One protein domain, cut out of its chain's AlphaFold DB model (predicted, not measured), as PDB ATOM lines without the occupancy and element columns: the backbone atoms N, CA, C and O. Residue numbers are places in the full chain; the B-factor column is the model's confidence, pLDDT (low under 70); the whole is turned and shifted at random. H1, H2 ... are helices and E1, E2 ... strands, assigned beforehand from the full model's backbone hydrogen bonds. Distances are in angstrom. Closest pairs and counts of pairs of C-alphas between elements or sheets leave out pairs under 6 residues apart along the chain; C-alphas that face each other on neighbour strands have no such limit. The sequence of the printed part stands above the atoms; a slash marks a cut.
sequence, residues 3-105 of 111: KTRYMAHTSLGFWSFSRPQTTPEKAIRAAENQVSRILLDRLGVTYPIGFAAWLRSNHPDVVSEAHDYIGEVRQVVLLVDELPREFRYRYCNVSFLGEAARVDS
ATOM      1  N   LYS A   3      52.371 -12.155 250.922       92.38
ATOM      2  CA  LYS A   3      53.423 -12.607 250.003       92.38
ATOM      3  C   LYS A   3      53.324 -14.111 249.756       92.38
ATOM      4  O   LYS A   3      53.340 -14.905 250.698       92.38
ATOM      5  N   THR A   4      53.289 -14.492 248.486       95.56
ATOM      6  CA  THR A   4      53.346 -15.892 248.054       95.56
ATOM      7  C   THR A   4      54.743 -16.464 248.266       95.56
ATOM      8  O   THR A   4      55.750 -15.818 247.955       95.56
ATOM      9  N   ARG A   5      54.813 -17.674 248.819       97.31
ATOM     10  CA  ARG A   5      56.041 -18.441 249.049       97.31
ATOM     11  C   ARG A   5      55.807 -19.915 248.744       97.31
ATOM     12  O   ARG A   5      54.674 -20.341 248.568       97.31
ATOM     13  N   TYR A   6      56.886 -20.686 248.723       98.12
ATOM     14  CA  TYR A   6      56.865 -22.117 248.443       98.12
ATOM     15  C   TYR A   6      57.598 -22.892 249.532       98.12
ATOM     16  O   TYR A   6      58.616 -22.422 250.052       98.12
ATOM     17  N   MET A   7      57.086 -24.065 249.879       97.88
ATOM     18  CA  MET A   7      57.670 -24.981 250.858       97.88
ATOM     19  C   MET A   7      57.649 -26.395 250.287       97.88
ATOM     20  O   MET A   7      56.636 -26.812 249.741       97.88
ATOM     21  N   ALA A   8      58.748 -27.127 250.419       98.25
ATOM     22  CA  ALA A   8      58.834 -28.523 250.008       98.25
ATOM     23  C   ALA A   8      58.605 -29.428 251.221       98.25
ATOM     24  O   ALA A   8      59.195 -29.185 252.278       98.25
ATOM     25  N   HIS A   9      57.746 -30.436 251.080       97.44
ATOM     26  CA  HIS A   9      57.550 -31.463 252.099       97.44
ATOM     27  C   HIS A   9      58.808 -32.332 252.221       97.44
ATOM     28  O   HIS A   9      59.421 -32.684 251.214       97.44
ATOM     29  N   THR A  10      59.170 -32.706 253.445       97.06
ATOM     30  CA  THR A  10      60.250 -33.655 253.725       97.06
ATOM     31  C   THR A  10      59.759 -34.720 254.693       97.06
ATOM     32  O   THR A  10      59.328 -34.384 255.795       97.06
ATOM     33  N   SER A  11      59.882 -35.996 254.325       96.00
ATOM     34  CA  SER A  11      59.577 -37.126 255.219       96.00
ATOM     35  C   SER A  11      60.677 -37.383 256.257       96.00
ATOM     36  O   SER A  11      60.461 -38.125 257.215       96.00
ATOM     37  N   LEU A  12      61.845 -36.748 256.096       93.50
ATOM     38  CA  LEU A  12      62.990 -36.868 256.990       93.50
ATOM     39  C   LEU A  12      63.428 -35.510 257.559       93.50
ATOM     40  O   LEU A  12      63.721 -34.562 256.828       93.50
ATOM     41  N   GLY A  13      63.538 -35.451 258.887       88.06
ATOM     42  CA  GLY A  13      64.080 -34.322 259.642       88.06
ATOM     43  C   GLY A  13      63.099 -33.718 260.639       88.06
ATOM     44  O   GLY A  13      61.970 -34.171 260.780       88.06
ATOM     45  N   PHE A  14      63.559 -32.697 261.366       87.50
ATOM     46  CA  PHE A  14      62.787 -32.100 262.461       87.50
ATOM     47  C   PHE A  14      61.509 -31.387 261.986       87.50
ATOM     48  O   PHE A  14      60.502 -31.392 262.680       87.50
ATOM     49  N   TRP A  15      61.548 -30.756 260.809       91.94
ATOM     50  CA  TRP A  15      60.399 -30.053 260.239       91.94
ATOM     51  C   TRP A  15      59.843 -30.841 259.057       91.94
ATOM     52  O   TRP A  15      60.594 -31.121 258.133       91.94
ATOM     53  N   SER A  16      58.537 -31.105 259.005       93.88
ATOM     54  CA  SER A  16      57.919 -31.796 257.857       93.88
ATOM     55  C   SER A  16      57.913 -30.967 256.566       93.88
ATOM     56  O   SER A  16      57.615 -31.492 255.499       93.88
ATOM     57  N   PHE A  17      58.246 -29.675 256.634       96.19
ATOM     58  CA  PHE A  17      58.417 -28.821 255.462       96.19
ATOM     59  C   PHE A  17      59.672 -27.946 255.551       96.19
ATOM     60  O   PHE A  17      60.082 -27.480 256.622       96.19
ATOM     61  N   SER A  18      60.249 -27.635 254.388       96.88
ATOM     62  CA  SER A  18      61.305 -26.635 254.252       96.88
ATOM     63  C   SER A  18      60.829 -25.261 254.733       96.88
ATOM     64  O   SER A  18      59.641 -24.960 254.789       96.88
ATOM     65  N   ARG A  19      61.761 -24.348 255.027       95.56
ATOM     66  CA  ARG A  19      61.390 -22.932 255.225       95.56
ATOM     67  C   ARG A  19      60.696 -22.370 253.966       95.56
ATOM     68  O   ARG A  19      61.080 -22.785 252.872       95.56
ATOM     69  N   PRO A  20      59.771 -21.401 254.099       97.00
ATOM     70  CA  PRO A  20      59.196 -20.686 252.965       97.00
ATOM     71  C   PRO A  20      60.269 -20.012 252.104       97.00
ATOM     72  O   PRO A  20      61.155 -19.321 252.622       97.00
ATOM     73  N   GLN A  21      60.168 -20.191 250.788       97.75
ATOM     74  CA  GLN A  21      61.093 -19.671 249.781       97.75
ATOM     75  C   GLN A  21      60.372 -18.883 248.692       97.75
ATOM     76  O   GLN A  21      59.156 -18.949 248.561       97.75
ATOM     77  N   THR A  22      61.118 -18.074 247.939       96.94
ATOM     78  CA  THR A  22      60.542 -17.227 246.878       96.94
ATOM     79  C   THR A  22      60.122 -18.007 245.637       96.94
ATOM     80  O   THR A  22      59.273 -17.522 244.906       96.94
ATOM     81  N   THR A  23      60.729 -19.169 245.379       97.94
ATOM     82  CA  THR A  23      60.440 -20.002 244.201       97.94
ATOM     83  C   THR A  23      60.376 -21.482 244.591       97.94
ATOM     84  O   THR A  23      60.963 -21.846 245.623       97.94
ATOM     85  N   PRO A  24      59.703 -22.332 243.795       98.25
ATOM     86  CA  PRO A  24      59.658 -23.778 244.013       98.25
ATOM     87  C   PRO A  24      61.045 -24.429 244.091       98.25
ATOM     88  O   PRO A  24      61.327 -25.191 245.012       98.25
ATOM     89  N   GLU A  25      61.967 -24.056 243.204       98.25
ATOM     90  CA  GLU A  25      63.317 -24.636 243.123       98.25
ATOM     91  C   GLU A  25      64.120 -24.313 244.383       98.25
ATOM     92  O   GLU A  25      64.855 -25.145 244.914       98.25
ATOM     93  N   LYS A  26      63.953 -23.099 244.922       98.00
ATOM     94  CA  LYS A  26      64.568 -22.731 246.200       98.00
ATOM     95  C   LYS A  26      63.968 -23.512 247.365       98.00
ATOM     96  O   LYS A  26      64.689 -23.753 248.334       98.00
ATOM     97  N   ALA A  27      62.686 -23.876 247.304       98.12
ATOM     98  CA  ALA A  27      62.043 -24.708 248.319       98.12
ATOM     99  C   ALA A  27      62.627 -26.127 248.311       98.12
ATOM    100  O   ALA A  27      63.066 -26.589 249.364       98.12
ATOM    101  N   ILE A  28      62.758 -26.742 247.131       98.25
ATOM    102  CA  ILE A  28      63.436 -28.038 246.953       98.25
ATOM    103  C   ILE A  28      64.870 -27.953 247.479       98.25
ATOM    104  O   ILE A  28      65.253 -28.709 248.363       98.25
ATOM    105  N   ARG A  29      65.628 -26.927 247.073       97.81
ATOM    106  CA  ARG A  29      67.000 -26.705 247.549       97.81
ATOM    107  C   ARG A  29      67.105 -26.556 249.071       97.81
ATOM    108  O   ARG A  29      68.115 -26.914 249.682       97.81
ATOM    109  N   ALA A  30      66.092 -25.965 249.703       97.56
ATOM    110  CA  ALA A  30      66.029 -25.839 251.153       97.56
ATOM    111  C   ALA A  30      65.696 -27.176 251.833       97.56
ATOM    112  O   ALA A  30      66.254 -27.440 252.898       97.56
ATOM    113  N   ALA A  31      64.834 -27.993 251.226       98.06
ATOM    114  CA  ALA A  31      64.541 -29.354 251.660       98.06
ATOM    115  C   ALA A  31      65.759 -30.280 251.514       98.06
ATOM    116  O   ALA A  31      66.123 -30.920 252.493       98.06
ATOM    117  N   GLU A  32      66.468 -30.246 250.381       98.19
ATOM    118  CA  GLU A  32      67.732 -30.972 250.167       98.19
ATOM    119  C   GLU A  32      68.711 -30.711 251.311       98.19
ATOM    120  O   GLU A  32      69.196 -31.637 251.953       98.19
ATOM    121  N   ASN A  33      68.961 -29.433 251.625       97.69
ATOM    122  CA  ASN A  33      69.882 -29.069 252.699       97.69
ATOM    123  C   ASN A  33      69.384 -29.550 254.075       97.69
ATOM    124  O   ASN A  33      70.196 -29.831 254.952       97.69
ATOM    125  N   GLN A  34      68.068 -29.584 254.296       96.56
ATOM    126  CA  GLN A  34      67.484 -30.031 255.556       96.56
ATOM    127  C   GLN A  34      67.638 -31.544 255.734       96.56
ATOM    128  O   GLN A  34      68.121 -31.977 256.775       96.56
ATOM    129  N   VAL A  35      67.272 -32.322 254.715       98.25
ATOM    130  CA  VAL A  35      67.379 -33.786 254.705       98.25
ATOM    131  C   VAL A  35      68.844 -34.212 254.770       98.25
ATOM    132  O   VAL A  35      69.215 -35.010 255.626       98.25
ATOM    133  N   SER A  36      69.703 -33.597 253.952       98.31
ATOM    134  CA  SER A  36      71.132 -33.930 253.887       98.31
ATOM    135  C   SER A  36      71.846 -33.739 255.222       98.31
ATOM    136  O   SER A  36      72.747 -34.505 255.541       98.31
ATOM    137  N   ARG A  37      71.454 -32.741 256.028       97.00
ATOM    138  CA  ARG A  37      72.012 -32.587 257.381       97.00
ATOM    139  C   ARG A  37      71.742 -33.811 258.237       97.00
ATOM    140  O   ARG A  37      72.662 -34.311 258.855       97.00
ATOM    141  N   ILE A  38      70.512 -34.315 258.218       96.88
ATOM    142  CA  ILE A  38      70.120 -35.481 259.013       96.88
ATOM    143  C   ILE A  38      70.835 -36.741 258.527       96.88
ATOM    144  O   ILE A  38      71.266 -37.548 259.348       96.88
ATOM    145  N   LEU A  39      70.983 -36.906 257.211       97.56
ATOM    146  CA  LEU A  39      71.750 -38.013 256.636       97.56
ATOM    147  C   LEU A  39      73.220 -37.956 257.082       97.56
ATOM    148  O   LEU A  39      73.743 -38.941 257.590       97.56
ATOM    149  N   LEU A  40      73.860 -36.788 256.999       97.81
ATOM    150  CA  LEU A  40      75.246 -36.606 257.442       97.81
ATOM    151  C   LEU A  40      75.419 -36.755 258.957       97.81
ATOM    152  O   LEU A  40      76.386 -37.375 259.394       97.81
ATOM    153  N   ASP A  41      74.477 -36.244 259.752       96.62
ATOM    154  CA  ASP A  41      74.480 -36.392 261.210       96.62
ATOM    155  C   ASP A  41      74.421 -37.888 261.593       96.62
ATOM    156  O   ASP A  41      75.152 -38.328 262.478       96.62
ATOM    157  N   ARG A  42      73.616 -38.701 260.884       95.75
ATOM    158  CA  ARG A  42      73.554 -40.170 261.070       95.75
ATOM    159  C   ARG A  42      74.855 -40.880 260.703       95.75
ATOM    160  O   ARG A  42      75.176 -41.897 261.308       95.75
ATOM    161  N   LEU A  43      75.592 -40.344 259.732       95.25
ATOM    162  CA  LEU A  43      76.911 -40.837 259.330       95.25
ATOM    163  C   LEU A  43      78.042 -40.321 260.240       95.25
ATOM    164  O   LEU A  43      79.196 -40.692 260.043       95.25
ATOM    165  N   GLY A  44      77.743 -39.460 261.222       96.88
ATOM    166  CA  GLY A  44      78.746 -38.852 262.099       96.88
ATOM    167  C   GLY A  44      79.649 -37.831 261.396       96.88
ATOM    168  O   GLY A  44      80.751 -37.550 261.868       96.88
ATOM    169  N   VAL A  45      79.213 -37.274 260.262       96.88
ATOM    170  CA  VAL A  45      80.015 -36.339 259.464       96.88
ATOM    171  C   VAL A  45      79.856 -34.918 259.996       96.88
ATOM    172  O   VAL A  45      78.767 -34.346 259.997       96.88
ATOM    173  N   THR A  46      80.971 -34.308 260.396       95.56
ATOM    174  CA  THR A  46      81.005 -32.883 260.755       95.56
ATOM    175  C   THR A  46      81.084 -32.022 259.496       95.56
ATOM    176  O   THR A  46      81.843 -32.331 258.581       95.56
ATOM    177  N   TYR A  47      80.346 -30.912 259.463       95.38
ATOM    178  CA  TYR A  47      80.303 -30.011 258.310       95.38
ATOM    179  C   TYR A  47      80.623 -28.548 258.658       95.38
ATOM    180  O   TYR A  47      80.309 -28.081 259.756       95.38
ATOM    181  N   PRO A  48      81.220 -27.791 257.716       95.50
ATOM    182  CA  PRO A  48      81.653 -26.421 257.954       95.50
ATOM    183  C   PRO A  48      80.518 -25.389 257.837       95.50
ATOM    184  O   PRO A  48      79.404 -25.656 257.364       95.50
ATOM    185  N   ILE A  49      80.842 -24.145 258.204       91.94
ATOM    186  CA  ILE A  49      80.071 -22.961 257.801       91.94
ATOM    187  C   ILE A  49      80.058 -22.895 256.264       91.94
ATOM    188  O   ILE A  49      81.044 -23.217 255.611       91.94
ATOM    189  N   GLY A  50      78.927 -22.510 255.666       93.75
ATOM    190  CA  GLY A  50      78.750 -22.614 254.211       93.75
ATOM    191  C   GLY A  50      78.294 -24.002 253.746       93.75
ATOM    192  O   GLY A  50      78.495 -24.365 252.588       93.75
ATOM    193  N   PHE A  51      77.628 -24.743 254.637       95.62
ATOM    194  CA  PHE A  51      77.082 -26.089 254.431       95.62
ATOM    195  C   PHE A  51      76.571 -26.374 253.011       95.62
ATOM    196  O   PHE A  51      76.951 -27.372 252.420       95.62
ATOM    197  N   ALA A  52      75.734 -25.506 252.436       95.19
ATOM    198  CA  ALA A  52      75.096 -25.772 251.146       95.19
ATOM    199  C   ALA A  52      76.084 -25.894 249.968       95.19
ATOM    200  O   ALA A  52      75.817 -26.654 249.036       95.19
ATOM    201  N   ALA A  53      77.177 -25.124 249.977       96.88
ATOM    202  CA  ALA A  53      78.209 -25.215 248.947       96.88
ATOM    203  C   ALA A  53      79.071 -26.459 249.180       96.88
ATOM    204  O   ALA A  53      79.215 -27.280 248.281       96.88
ATOM    205  N   TRP A  54      79.540 -26.641 250.419       98.00
ATOM    206  CA  TRP A  54      80.338 -27.800 250.812       98.00
ATOM    207  C   TRP A  54      79.622 -29.131 250.527       98.00
ATOM    208  O   TRP A  54      80.219 -30.012 249.918       98.00
ATOM    209  N   LEU A  55      78.333 -29.237 250.869       98.31
ATOM    210  CA  LEU A  55      77.496 -30.416 250.634       98.31
ATOM    211  C   LEU A  55      77.524 -30.832 249.159       98.31
ATOM    212  O   LEU A  55      77.787 -31.984 248.848       98.31
ATOM    213  N   ARG A  56      77.300 -29.885 248.243       97.69
ATOM    214  CA  ARG A  56      77.218 -30.176 246.802       97.69
ATOM    215  C   ARG A  56      78.567 -30.520 246.182       97.69
ATOM    216  O   ARG A  56      78.601 -31.230 245.188       97.69
ATOM    217  N   SER A  57      79.658 -30.011 246.746       97.44
ATOM    218  CA  SER A  57      81.007 -30.298 246.254       97.44
ATOM    219  C   SER A  57      81.572 -31.615 246.787       97.44
ATOM    220  O   SER A  57      82.363 -32.236 246.091       97.44
ATOM    221  N   ASN A  58      81.197 -32.025 248.003       97.81
ATOM    222  CA  ASN A  58      81.835 -33.152 248.697       97.81
ATOM    223  C   ASN A  58      80.924 -34.374 248.850       97.81
ATOM    224  O   ASN A  58      81.431 -35.485 248.939       97.81
ATOM    225  N   HIS A  59      79.606 -34.174 248.871       97.75
ATOM    226  CA  HIS A  59      78.620 -35.234 249.085       97.75
ATOM    227  C   HIS A  59      77.454 -35.148 248.079       97.75
ATOM    228  O   HIS A  59      76.294 -34.988 248.477       97.75
ATOM    229  N   PRO A  60      77.729 -35.187 246.758       97.62
ATOM    230  CA  PRO A  60      76.673 -35.197 245.744       97.62
ATOM    231  C   PRO A  60      75.784 -36.449 245.831       97.62
ATOM    232  O   PRO A  60      74.614 -36.391 245.465       97.62
ATOM    233  N   ASP A  61      76.320 -37.550 246.353       98.12
ATOM    234  CA  ASP A  61      75.606 -38.780 246.697       98.12
ATOM    235  C   ASP A  61      74.530 -38.533 247.762       98.12
ATOM    236  O   ASP A  61      73.374 -38.887 247.551       98.12
ATOM    237  N   VAL A  62      74.866 -37.822 248.845       98.25
ATOM    238  CA  VAL A  62      73.900 -37.463 249.898       98.25
ATOM    239  C   VAL A  62      72.830 -36.512 249.365       98.25
ATOM    240  O   VAL A  62      71.666 -36.618 249.744       98.25
ATOM    241  N   VAL A  63      73.195 -35.583 248.472       98.06
ATOM    242  CA  VAL A  63      72.206 -34.725 247.796       98.06
ATOM    243  C   VAL A  63      71.248 -35.569 246.959       98.06
ATOM    244  O   VAL A  63      70.046 -35.331 247.016       98.06
ATOM    245  N   SER A  64      71.762 -36.553 246.216       98.06
ATOM    246  CA  SER A  64      70.935 -37.467 245.424       98.06
ATOM    247  C   SER A  64      69.989 -38.272 246.314       98.06
ATOM    248  O   SER A  64      68.792 -38.286 246.051       98.06
ATOM    249  N   GLU A  65      70.496 -38.873 247.393       98.19
ATOM    250  CA  GLU A  65      69.684 -39.629 248.360       98.19
ATOM    251  C   GLU A  65      68.628 -38.739 249.028       98.19
ATOM    252  O   GLU A  65      67.502 -39.162 249.286       98.19
ATOM    253  N   ALA A  66      68.941 -37.463 249.273       98.00
ATOM    254  CA  ALA A  66      67.994 -36.543 249.885       98.00
ATOM    255  C   ALA A  66      66.691 -36.404 249.080       98.00
ATOM    256  O   ALA A  66      65.644 -36.180 249.689       98.00
ATOM    257  N   HIS A  67      66.727 -36.558 247.750       97.69
ATOM    258  CA  HIS A  67      65.532 -36.478 246.904       97.69
ATOM    259  C   HIS A  67      64.507 -37.577 247.193       97.69
ATOM    260  O   HIS A  67      63.315 -37.308 247.053       97.69
ATOM    261  N   ASP A  68      64.925 -38.741 247.695       98.19
ATOM    262  CA  ASP A  68      64.012 -39.834 248.057       98.19
ATOM    263  C   ASP A  68      63.095 -39.467 249.239       98.19
ATOM    264  O   ASP A  68      62.049 -40.081 249.458       98.19
ATOM    265  N   TYR A  69      63.456 -38.425 249.994       97.94
ATOM    266  CA  TYR A  69      62.693 -37.930 251.140       97.94
ATOM    267  C   TYR A  69      61.941 -36.625 250.854       97.94
ATOM    268  O   TYR A  69      61.254 -36.111 251.744       97.94
ATOM    269  N   ILE A  70      62.078 -36.055 249.653       97.88
ATOM    270  CA  ILE A  70      61.435 -34.793 249.278       97.88
ATOM    271  C   ILE A  70      60.143 -35.099 248.531       97.88
ATOM    272  O   ILE A  70      60.139 -35.732 247.482       97.88
ATOM    273  N   GLY A  71      59.036 -34.629 249.095       96.50
ATOM    274  CA  GLY A  71      57.720 -34.760 248.490       96.50
ATOM    275  C   GLY A  71      57.331 -33.535 247.671       96.50
ATOM    276  O   GLY A  71      58.147 -32.860 247.045       96.50
ATOM    277  N   GLU A  72      56.040 -33.230 247.709       96.50
ATOM    278  CA  GLU A  72      55.461 -32.112 246.975       96.50
ATOM    279  C   GLU A  72      55.990 -30.738 247.409       96.50
ATOM    280  O   GLU A  72      56.396 -30.511 248.555       96.50
ATOM    281  N   VAL A  73      55.901 -29.783 246.483       98.12
ATOM    282  CA  VAL A  73      56.099 -28.361 246.759       98.12
ATOM    283  C   VAL A  73      54.737 -27.691 246.871       98.12
ATOM    284  O   VAL A  73      53.974 -27.653 245.911       98.12
ATOM    285  N   ARG A  74      54.449 -27.109 248.035       96.38
ATOM    286  CA  ARG A  74      53.222 -26.357 248.296       96.38
ATOM    287  C   ARG A  74      53.463 -24.862 248.203       96.38
ATOM    288  O   ARG A  74      54.452 -24.345 248.730       96.38
ATOM    289  N   GLN A  75      52.516 -24.161 247.594       97.12
ATOM    290  CA  GLN A  75      52.424 -22.711 247.683       97.12
ATOM    291  C   GLN A  75      51.756 -22.319 249.007       97.12
ATOM    292  O   GLN A  75      50.747 -22.893 249.402       97.12
ATOM    293  N   VAL A  76      52.315 -21.325 249.693       94.69
ATOM    294  CA  VAL A  76      51.798 -20.785 250.954       94.69
ATOM    295  C   VAL A  76      51.765 -19.262 250.912       94.69
ATOM    296  O   VAL A  76      52.509 -18.623 250.163       94.69
ATOM    297  N   VAL A  77      50.910 -18.673 251.741       94.31
ATOM    298  CA  VAL A  77      50.731 -17.225 251.835       94.31
ATOM    299  C   VAL A  77      51.198 -16.762 253.209       94.31
ATOM    300  O   VAL A  77      50.674 -17.202 254.227       94.31
ATOM    301  N   LEU A  78      52.202 -15.885 253.232       93.44
ATOM    302  CA  LEU A  78      52.715 -15.260 254.452       93.44
ATOM    303  C   LEU A  78      52.218 -13.818 254.544       93.44
ATOM    304  O   LEU A  78      52.065 -13.143 253.522       93.44
ATOM    305  N   LEU A  79      52.064 -13.304 255.762       92.00
ATOM    306  CA  LEU A  79      51.921 -11.860 255.960       92.00
ATOM    307  C   LEU A  79      53.231 -11.151 255.569       92.00
ATOM    308  O   LEU A  79      54.317 -11.739 255.621       92.00
ATOM    309  N   VAL A  80      53.150  -9.887 255.137       86.31
ATOM    310  CA  VAL A  80      54.344  -9.131 254.706       86.31
ATOM    311  C   VAL A  80      55.397  -9.062 255.814       86.31
ATOM    312  O   VAL A  80      56.553  -9.396 255.538       86.31
ATOM    313  N   ASP A  81      54.983  -8.789 257.049       90.56
ATOM    314  CA  ASP A  81      55.886  -8.625 258.196       90.56
ATOM    315  C   ASP A  81      56.265  -9.949 258.876       90.56
ATOM    316  O   ASP A  81      57.129  -9.985 259.744       90.56
ATOM    317  N   GLU A  82      55.669 -11.065 258.451       91.62
ATOM    318  CA  GLU A  82      55.948 -12.366 259.047       91.62
ATOM    319  C   GLU A  82      57.271 -12.958 258.549       91.62
ATOM    320  O   GLU A  82      57.542 -13.039 257.334       91.62
ATOM    321  N   LEU A  83      58.093 -13.443 259.485       93.56
ATOM    322  CA  LEU A  83      59.344 -14.104 259.149       93.56
ATOM    323  C   LEU A  83      59.092 -15.550 258.693       93.56
ATOM    324  O   LEU A  83      58.343 -16.293 259.326       93.56
ATOM    325  N   PRO A  84      59.806 -16.045 257.660       92.88
ATOM    326  CA  PRO A  84      59.665 -17.431 257.203       92.88
ATOM    327  C   PRO A  84      59.882 -18.488 258.296       92.88
ATOM    328  O   PRO A  84      59.336 -19.586 258.212       92.88
ATOM    329  N   ARG A  85      60.709 -18.182 259.306       92.25
ATOM    330  CA  ARG A  85      60.955 -19.083 260.440       92.25
ATOM    331  C   ARG A  85      59.731 -19.199 261.345       92.25
ATOM    332  O   ARG A  85      59.388 -20.317 261.715       92.25
ATOM    333  N   GLU A  86      59.087 -18.078 261.652       92.50
ATOM    334  CA  GLU A  86      57.879 -18.016 262.481       92.50
ATOM    335  C   GLU A  86      56.718 -18.716 261.778       92.50
ATOM    336  O   GLU A  86      56.099 -19.604 262.361       92.50
ATOM    337  N   PHE A  87      56.511 -18.421 260.487       93.69
ATOM    338  CA  PHE A  87      55.502 -19.108 259.682       93.69
ATOM    339  C   PHE A  87      55.709 -20.620 259.699       93.69
ATOM    340  O   PHE A  87      54.768 -21.363 259.959       93.69
ATOM    341  N   ARG A  88      56.940 -21.094 259.445       93.56
ATOM    342  CA  ARG A  88      57.232 -22.534 259.446       93.56
ATOM    343  C   ARG A  88      56.972 -23.156 260.810       93.56
ATOM    344  O   ARG A  88      56.408 -24.241 260.856       93.56
ATOM    345  N   TYR A  89      57.391 -22.492 261.890       91.69
ATOM    346  CA  TYR A  89      57.155 -22.978 263.246       91.69
ATOM    347  C   TYR A  89      55.663 -23.190 263.481       91.69
ATOM    348  O   TYR A  89      55.287 -24.260 263.936       91.69
ATOM    349  N   ARG A  90      54.817 -22.217 263.114       89.75
ATOM    350  CA  ARG A  90      53.362 -22.394 263.161       89.75
ATOM    351  C   ARG A  90      52.971 -23.557 262.252       89.75
ATOM    352  O   ARG A  90      52.617 -24.605 262.761       89.75
ATOM    353  N   TYR A  91      53.161 -23.431 260.941       89.56
ATOM    354  CA  TYR A  91      52.720 -24.392 259.921       89.56
ATOM    355  C   TYR A  91      53.086 -25.858 260.214       89.56
ATOM    356  O   TYR A  91      52.281 -26.743 259.956       89.56
ATOM    357  N   CYS A  92      54.282 -26.123 260.750       87.69
ATOM    358  CA  CYS A  92      54.762 -27.481 261.014       87.69
ATOM    359  C   CYS A  92      54.490 -27.991 262.436       87.69
ATOM    360  O   CYS A  92      54.512 -29.200 262.627       87.69
ATOM    361  N   ASN A  93      54.273 -27.120 263.430       83.38
ATOM    362  CA  ASN A  93      53.884 -27.563 264.779       83.38
ATOM    363  C   ASN A  93      52.379 -27.698 264.944       83.38
ATOM    364  O   ASN A  93      51.916 -28.190 265.973       83.38
ATOM    365  N   VAL A  94      51.597 -27.225 263.979       61.69
ATOM    366  CA  VAL A  94      50.168 -27.382 264.097       61.69
ATOM    367  C   VAL A  94      49.802 -28.825 263.751       61.69
ATOM    368  O   VAL A  94      50.023 -29.295 262.635       61.69
ATOM    369  N   SER A  95      49.131 -29.493 264.684       48.16
ATOM    370  CA  SER A  95      48.203 -30.604 264.455       48.16
ATOM    371  C   SER A  95      47.028 -30.174 263.541       48.16
ATOM    372  O   SER A  95      45.866 -30.424 263.841       48.16
ATOM    373  N   PHE A  96      47.295 -29.475 262.428       43.47
ATOM    374  CA  PHE A  96      46.315 -28.833 261.533       43.47
ATOM    375  C   PHE A  96      45.817 -29.778 260.446       43.47
ATOM    376  O   PHE A  96      45.504 -29.364 259.335       43.47
ATOM    377  N   LEU A  97      45.750 -31.067 260.758       43.91
ATOM    378  CA  LEU A  97      44.979 -32.017 259.962       43.91
ATOM    379  C   LEU A  97      43.515 -32.088 260.439       43.91
ATOM    380  O   LEU A  97      42.700 -32.711 259.773       43.91
ATOM    381  N   GLY A  98      43.158 -31.432 261.555       40.22
ATOM    382  CA  GLY A  98      41.811 -31.508 262.142       40.22
ATOM    383  C   GLY A  98      40.829 -30.379 261.800       40.22
ATOM    384  O   GLY A  98      39.625 -30.591 261.924       40.22
ATOM    385  N   GLU A  99      41.293 -29.194 261.385       37.16
ATOM    386  CA  GLU A  99      40.412 -28.021 261.201       37.16
ATOM    387  C   GLU A  99      40.201 -27.618 259.739       37.16
ATOM    388  O   GLU A  99      39.070 -27.327 259.364       37.16
ATOM    389  N   ALA A 100      41.215 -27.704 258.870       43.81
ATOM    390  CA  ALA A 100      41.029 -27.401 257.446       43.81
ATOM    391  C   ALA A 100      40.146 -28.444 256.725       43.81
ATOM    392  O   ALA A 100      39.355 -28.084 255.861       43.81
ATOM    393  N   ALA A 101      40.186 -29.715 257.147       42.62
ATOM    394  CA  ALA A 101      39.326 -30.773 256.599       42.62
ATOM    395  C   ALA A 101      37.843 -30.655 257.022       42.62
ATOM    396  O   ALA A 101      36.969 -31.285 256.426       42.62
ATOM    397  N   ARG A 102      37.533 -29.848 258.051       38.44
ATOM    398  CA  ARG A 102      36.153 -29.609 258.508       38.44
ATOM    399  C   ARG A 102      35.469 -28.434 257.815       38.44
ATOM    400  O   ARG A 102      34.245 -28.372 257.829       38.44
ATOM    401  N   VAL A 103      36.225 -27.523 257.202       43.00
ATOM    402  CA  VAL A 103      35.636 -26.375 256.495       43.00
ATOM    403  C   VAL A 103      35.159 -26.776 255.094       43.00
ATOM    404  O   VAL A 103      34.091 -26.337 254.682       43.00
ATOM    405  N   ASP A 104      35.844 -27.710 254.426       44.12
ATOM    406  CA  ASP A 104      35.402 -28.241 253.123       44.12
ATOM    407  C   ASP A 104      34.194 -29.197 253.217       44.12
ATOM    408  O   ASP A 104      33.551 -29.475 252.211       44.12
ATOM    409  N   SER A 105      33.832 -29.687 254.410       43.72
ATOM    410  CA  SER A 105      32.692 -30.607 254.597       43.72
ATOM    411  C   SER A 105      31.377 -29.930 255.008       43.72
ATOM    412  O   SER A 105      30.353 -30.603 255.092       43.72
TER     413      SER A 105
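This is residues 3 to 105 of the 111 residues of an uncharacterized protein of Candidatus Poseidoniales archaeon (UniProt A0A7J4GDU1). A long antiparallel ribbon of two strands, E1 and E2, has residues 24 to 35 of the long helix H1 packed beside it; H1 then runs on to a cluster with the shorter helices H2 and H3 at one end of the body. H4 lies near E2, away from that cluster, and the tail of residues 94 to 105, with little H5, sticks out and adds to the length. The printed part has 103 residues, with two named strands and five named helices in the order E1, H1, H2, H3, E2, H4, H5; its class is mixed, helices and strands. It is elongated, spanning 48 by 26 by 19 A, and only just compact, close to loose, with a radius of gyration of the C-alphas of 14.9 A.

Begin with E1, residues 3 to 10, and E2, residues 70 to 79, antiparallel neighbours at 152 degrees. Look across them for N 5 and O 76, 2.8 A apart, and N 9 and O 72, 2.9 A apart, both within hydrogen-bond range. E2 bends by 55 degrees at residue 73. Next find H1, residues 24 to 42, which has 13 pairs of C-alphas within 8 A with E1; the closest C-alphas are those of Met 7 and Ala 27, 5.1 A apart. With residues 32 to 40 alone, H1 touches H3, residues 60 to 69, about perpendicular at 75 degrees; the closest C-alphas, of Glu 32 and Ala 66, are 5.6 A apart. With residues 33 to 36 alone, H1 only just touches H2, residues 51 to 58, with 3 pairs of C-alphas within 8 A, the closest being Asn 33 and Ala 52 at 6.4 A. H2 and H3 touch only at the corner, and only just, with 3 pairs; the closest C-alphas are those of Arg 56 and Val 63, 6.8 A apart. H4, residues 84 to 93, comes nearest to E2 at the C-alphas of Leu 78 and Phe 87, 7.1 A apart, and is apart from E1 and H1. H5, residues 100 to 103, is apart from each other named element. Every O i to N i+4 pair is within hydrogen-bond range in H4, against 14 of 15 in H1, 3 of 4 in H2 and 3 of 6 in H3; H5 is too short for such a pair.

Find C-alpha 3 at (53.423, -12.607, 250.003); from there E1 runs 22.4 A to Thr 10. E2 runs 25.7 A. H1 starts at C-alpha 24, (59.658, -23.778, 244.013), and runs 27.4 A. H2 measures 10.3 A, H3 15.2 A, H4 13.9 A and H5 5.6 A, ending at C-alpha 103, (35.636, -26.375, 256.495).

The C-alphas farthest apart, of Asn 58 and Ser 105, are 49.6 A apart. The printed part has no cut, and the link from E1 to H1, residues 11 to 23, is long. Residues 94 to 105 stand free; these 12 residues have pLDDT under 70, while the mean of the printed part is 89.6.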